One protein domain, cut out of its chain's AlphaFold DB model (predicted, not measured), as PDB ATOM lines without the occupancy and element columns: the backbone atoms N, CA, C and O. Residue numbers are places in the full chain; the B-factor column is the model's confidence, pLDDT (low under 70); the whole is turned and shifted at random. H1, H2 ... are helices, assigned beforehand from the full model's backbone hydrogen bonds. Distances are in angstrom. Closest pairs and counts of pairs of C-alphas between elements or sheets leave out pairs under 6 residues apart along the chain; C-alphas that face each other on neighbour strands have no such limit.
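Overview. This is residues 224 to 265 of the 272 residues of the protein "DUF5051 domain-containing protein" of Vibrio campbellii (UniProt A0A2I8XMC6). Two helices, H1 and H2, are staggered lengthwise, with a loop, residues 237 to 246, folding back between them, and the start of H2 packs on the middle of H1. Residues 258 to 265, of which 258 to 263 belong to H2, stick out and add to the length. The printed part has 42 residues, H1 then H2, no named strand, and is all helix. It is only just loose, close to compact, with a radius of gyration of the C-alphas of 11.2 A and spans of 37 by 16 by 14 A.

Arrangement. Look first at H2, residues 247 to 263, which touches H1, residues 224 to 236, with residues 247 to 250 alone. Their closest C-alphas, of Leu 247 and Lys 230, are 5.9 A apart. They run the same way at a steep tilt of 36 degrees, only just steep. In H1 and H2 every O i to N i+4 pair is within hydrogen-bond range.

Along the chain. Find C-alpha 247 at (0.127, 26.486, 46.953); from there H2 runs 24.3 A to C-alpha 263 at (10.815, 23.267, 25.402). H1 begins at C-alpha 224, (-9.707, 21.459, 53.352), and runs 18.5 A.

Size, cuts and confidence. The C-alphas farthest apart, of Glu 224 and Glu 265, are 37.4 A apart. The printed part has no cut, and the link is short. Confidence is under 70 at residues 224 to 225, 241 and 259 to 265.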
ATOM      1  N   GLU A 224      -9.838  22.918  53.408       64.25
ATOM      2  CA  GLU A 224      -9.707  21.459  53.352       64.25
ATOM      3  C   GLU A 224      -9.449  20.943  51.925       64.25
ATOM      4  O   GLU A 224      -8.647  20.034  51.703       64.25
ATOM      5  N   GLN A 225     -10.059  21.583  50.924       67.50
ATOM      6  CA  GLN A 225      -9.798  21.296  49.518       67.50
ATOM      7  C   GLN A 225      -8.415  21.821  49.107       67.50
ATOM      8  O   GLN A 225      -7.698  21.109  48.399       67.50
ATOM      9  N   GLN A 226      -8.014  23.016  49.570       70.25
ATOM     10  CA  GLN A 226      -6.663  23.565  49.367       70.25
ATOM     11  C   GLN A 226      -5.599  22.614  49.901       70.25
ATOM     12  O   GLN A 226      -4.662  22.300  49.170       70.25
ATOM     13  N   GLU A 227      -5.773  22.094  51.115       77.88
ATOM     14  CA  GLU A 227      -4.851  21.127  51.716       77.88
ATOM     15  C   GLU A 227      -4.821  19.800  50.946       77.88
ATOM     16  O   GLU A 227      -3.747  19.266  50.656       77.88
ATOM     17  N   MET A 228      -5.977  19.289  50.509       77.69
ATOM     18  CA  MET A 228      -6.041  18.067  49.699       77.69
ATOM     19  C   MET A 228      -5.328  18.223  48.343       77.69
ATOM     20  O   MET A 228      -4.599  17.328  47.894       77.69
ATOM     21  N   PHE A 229      -5.507  19.363  47.680       78.06
ATOM     22  CA  PHE A 229      -4.869  19.650  46.397       78.06
ATOM     23  C   PHE A 229      -3.374  19.941  46.552       78.06
ATOM     24  O   PHE A 229      -2.567  19.372  45.815       78.06
ATOM     25  N   LYS A 230      -2.984  20.718  47.570       81.19
ATOM     26  CA  LYS A 230      -1.587  20.948  47.966       81.19
ATOM     27  C   LYS A 230      -0.869  19.624  48.228       81.19
ATOM     28  O   LYS A 230       0.193  19.375  47.657       81.19
ATOM     29  N   SER A 231      -1.484  18.729  49.001       81.50
ATOM     30  CA  SER A 231      -0.961  17.385  49.255       81.50
ATOM     31  C   SER A 231      -0.781  16.571  47.969       81.50
ATOM     32  O   SER A 231       0.176  15.799  47.867       81.50
ATOM     33  N   SER A 232      -1.702  16.695  47.014       80.31
ATOM     34  CA  SER A 232      -1.638  15.964  45.745       80.31
ATOM     35  C   SER A 232      -0.507  16.484  44.851       80.31
ATOM     36  O   SER A 232       0.231  15.686  44.269       80.31
ATOM     37  N   LEU A 233      -0.319  17.807  44.797       79.56
ATOM     38  CA  LEU A 233       0.764  18.454  44.051       79.56
ATOM     39  C   LEU A 233       2.146  18.143  44.639       79.56
ATOM     40  O   LEU A 233       3.053  17.787  43.890       79.56
ATOM     41  N   LEU A 234       2.298  18.196  45.967       82.69
ATOM     42  CA  LEU A 234       3.544  17.822  46.647       82.69
ATOM     43  C   LEU A 234       3.970  16.396  46.290       82.69
ATOM     44  O   LEU A 234       5.117  16.170  45.909       82.69
ATOM     45  N   LYS A 235       3.025  15.447  46.325       82.12
ATOM     46  CA  LYS A 235       3.281  14.054  45.946       82.12
ATOM     47  C   LYS A 235       3.699  13.920  44.480       82.12
ATOM     48  O   LYS A 235       4.621  13.161  44.187       82.12
ATOM     49  N   ALA A 236       3.042  14.637  43.568       76.81
ATOM     50  CA  ALA A 236       3.359  14.598  42.139       76.81
ATOM     51  C   ALA A 236       4.755  15.167  41.823       76.81
ATOM     52  O   ALA A 236       5.437  14.658  40.939       76.81
ATOM     53  N   LEU A 237       5.196  16.178  42.577       79.25
ATOM     54  CA  LEU A 237       6.535  16.769  42.484       79.25
ATOM     55  C   LEU A 237       7.609  15.987  43.273       79.25
ATOM     56  O   LEU A 237       8.780  16.354  43.238       79.25
ATOM     57  N   GLY A 238       7.237  14.909  43.975       83.31
ATOM     58  CA  GLY A 238       8.158  14.061  44.744       83.31
ATOM     59  C   GLY A 238       8.511  14.580  46.144       83.31
ATOM     60  O   GLY A 238       9.413  14.043  46.787       83.31
ATOM     61  N   TYR A 239       7.807  15.597  46.640       83.25
ATOM     62  CA  TYR A 239       7.972  16.119  47.995       83.25
ATOM     63  C   TYR A 239       7.181  15.300  49.024       83.25
ATOM     64  O   TYR A 239       6.142  14.706  48.726       83.25
ATOM     65  N   GLN A 240       7.659  15.281  50.275       78.31
ATOM     66  CA  GLN A 240       6.890  14.711  51.383       78.31
ATOM     67  C   GLN A 240       5.668  15.580  51.702       78.31
ATOM     68  O   GLN A 240       5.699  16.799  51.543       78.31
ATOM     69  N   GLN A 241       4.599  14.943  52.189       69.06
ATOM     70  CA  GLN A 241       3.292  15.568  52.431       69.06
ATOM     71  C   GLN A 241       3.339  16.762  53.412       69.06
ATOM     72  O   GLN A 241       2.466  17.616  53.350       69.06
ATOM     73  N   ASN A 242       4.384  16.860  54.245       71.50
ATOM     74  CA  ASN A 242       4.570  17.909  55.258       71.50
ATOM     75  C   ASN A 242       5.527  19.036  54.815       71.50
ATOM     76  O   ASN A 242       6.213  19.622  55.645       71.50
ATOM     77  N   SER A 243       5.672  19.293  53.515       79.38
ATOM     78  CA  SER A 243       6.543  20.373  53.033       79.38
ATOM     79  C   SER A 243       5.911  21.756  53.254       79.38
ATOM     80  O   SER A 243       4.751  21.970  52.900       79.38
ATOM     81  N   ASP A 244       6.702  22.715  53.747       79.25
ATOM     82  CA  ASP A 244       6.268  24.090  54.055       79.25
ATOM     83  C   ASP A 244       6.055  25.000  52.821       79.25
ATOM     84  O   ASP A 244       5.885  26.207  52.967       79.25
ATOM     85  N   LYS A 245       6.051  24.467  51.588       78.88
ATOM     86  CA  LYS A 245       5.806  25.281  50.379       78.88
ATOM     87  C   LYS A 245       4.355  25.774  50.307       78.88
ATOM     88  O   LYS A 245       3.434  25.035  50.657       78.88
ATOM     89  N   GLU A 246       4.127  26.986  49.806       79.62
ATOM     90  CA  GLU A 246       2.775  27.509  49.560       79.62
ATOM     91  C   GLU A 246       2.164  26.953  48.261       79.62
ATOM     92  O   GLU A 246       2.864  26.477  47.365       79.62
ATOM     93  N   LEU A 247       0.831  27.012  48.131       75.00
ATOM     94  CA  LEU A 247       0.127  26.486  46.953       75.00
ATOM     95  C   LEU A 247       0.534  27.210  45.657       75.00
ATOM     96  O   LEU A 247       0.644  26.581  44.605       75.00
ATOM     97  N   VAL A 248       0.786  28.520  45.738       74.50
ATOM     98  CA  VAL A 248       1.205  29.338  44.589       74.50
ATOM     99  C   VAL A 248       2.593  28.919  44.090       74.50
ATOM    100  O   VAL A 248       2.779  28.788  42.880       74.50
ATOM    101  N   ASP A 249       3.529  28.616  44.996       79.88
ATOM    102  CA  ASP A 249       4.874  28.140  44.643       79.88
ATOM    103  C   ASP A 249       4.828  26.779  43.940       79.88
ATOM    104  O   ASP A 249       5.503  26.566  42.932       79.88
ATOM    105  N   LEU A 250       3.984  25.867  44.435       79.00
ATOM    106  CA  LEU A 250       3.794  24.545  43.831       79.00
ATOM    107  C   LEU A 250       3.207  24.647  42.419       79.00
ATOM    108  O   LEU A 250       3.651  23.941  41.514       79.00
ATOM    109  N   LEU A 251       2.235  25.539  42.206       79.12
ATOM    110  CA  LEU A 251       1.649  25.777  40.884       79.12
ATOM    111  C   LEU A 251       2.661  26.395  39.911       79.12
ATOM    112  O   LEU A 251       2.726  25.980  38.751       79.12
ATOM    113  N   ALA A 252       3.472  27.345  40.380       75.00
ATOM    114  CA  ALA A 252       4.537  27.940  39.579       75.00
ATOM    115  C   ALA A 252       5.591  26.898  39.163       75.00
ATOM    116  O   ALA A 252       6.024  26.891  38.009       75.00
ATOM    117  N   GLU A 253       5.959  25.982  40.061       80.19
ATOM    118  CA  GLU A 253       6.922  24.907  39.798       80.19
ATOM    119  C   GLU A 253       6.378  23.858  38.815       80.19
ATOM    120  O   GLU A 253       7.094  23.437  37.905       80.19
ATOM    121  N   VAL A 254       5.096  23.487  38.920       76.62
ATOM    122  CA  VAL A 254       4.432  22.615  37.932       76.62
ATOM    123  C   VAL A 254       4.426  23.256  36.549       76.62
ATOM    124  O   VAL A 254       4.769  22.596  35.566       76.62
ATOM    125  N   GLU A 255       4.073  24.537  36.451       73.44
ATOM    126  CA  GLU A 255       4.023  25.238  35.167       73.44
ATOM    127  C   GLU A 255       5.428  25.449  34.577       73.44
ATOM    128  O   GLU A 255       5.616  25.332  33.363       73.44
ATOM    129  N   PHE A 256       6.439  25.685  35.421       75.31
ATOM    130  CA  PHE A 256       7.843  25.720  35.008       75.31
ATOM    131  C   PHE A 256       8.310  24.361  34.473       75.31
ATOM    132  O   PHE A 256       8.824  24.292  33.356       75.31
ATOM    133  N   ASN A 257       8.070  23.274  35.212       71.25
ATOM    134  CA  ASN A 257       8.441  21.918  34.800       71.25
ATOM    135  C   ASN A 257       7.722  21.500  33.514       71.25
ATOM    136  O   ASN A 257       8.340  20.925  32.622       71.25
ATOM    137  N   ARG A 258       6.440  21.852  33.366       70.19
ATOM    138  CA  ARG A 258       5.664  21.617  32.142       70.19
ATOM    139  C   ARG A 258       6.252  22.364  30.942       70.19
ATOM    140  O   ARG A 258       6.375  21.785  29.864       70.19
ATOM    141  N   LYS A 259       6.641  23.631  31.110       66.25
ATOM    142  CA  LYS A 259       7.307  24.408  30.049       66.25
ATOM    143  C   LYS A 259       8.694  23.866  29.720       66.25
ATOM    144  O   LYS A 259       9.043  23.824  28.548       66.25
ATOM    145  N   ALA A 260       9.465  23.421  30.711       64.19
ATOM    146  CA  ALA A 260      10.757  22.775  30.487       64.19
ATOM    147  C   ALA A 260      10.609  21.448  29.719       64.19
ATOM    148  O   ALA A 260      11.397  21.182  28.815       64.19
ATOM    149  N   LEU A 261       9.560  20.670  30.011       55.16
ATOM    150  CA  LEU A 261       9.238  19.439  29.284       55.16
ATOM    151  C   LEU A 261       8.891  19.719  27.811       55.16
ATOM    152  O   LEU A 261       9.379  19.025  26.929       55.16
ATOM    153  N   HIS A 262       8.102  20.763  27.540       54.16
ATOM    154  CA  HIS A 262       7.703  21.127  26.173       54.16
ATOM    155  C   HIS A 262       8.778  21.888  25.383       54.16
ATOM    156  O   HIS A 262       8.832  21.772  24.163       54.16
ATOM    157  N   ASN A 263       9.666  22.628  26.050       51.34
ATOM    158  CA  ASN A 263      10.815  23.267  25.402       51.34
ATOM    159  C   ASN A 263      11.980  22.284  25.166       51.34
ATOM    160  O   ASN A 263      12.879  22.590  24.389       51.34
ATOM    161  N   GLY A 264      11.958  21.109  25.805       51.25
ATOM    162  CA  GLY A 264      12.895  20.006  25.575       51.25
ATOM    163  C   GLY A 264      12.581  19.139  24.347       51.25
ATOM    164  O   GLY A 264      13.394  18.292  23.992       51.25
ATOM    165  N   GLU A 265      11.453  19.361  23.661       46.19
ATOM    166  CA  GLU A 265      11.097  18.686  22.396       46.19
ATOM    167  C   GLU A 265      11.454  19.522  21.149       46.19
ATOM    168  O   GLU A 265      10.879  19.352  20.076       46.19
TER     169      GLU A 265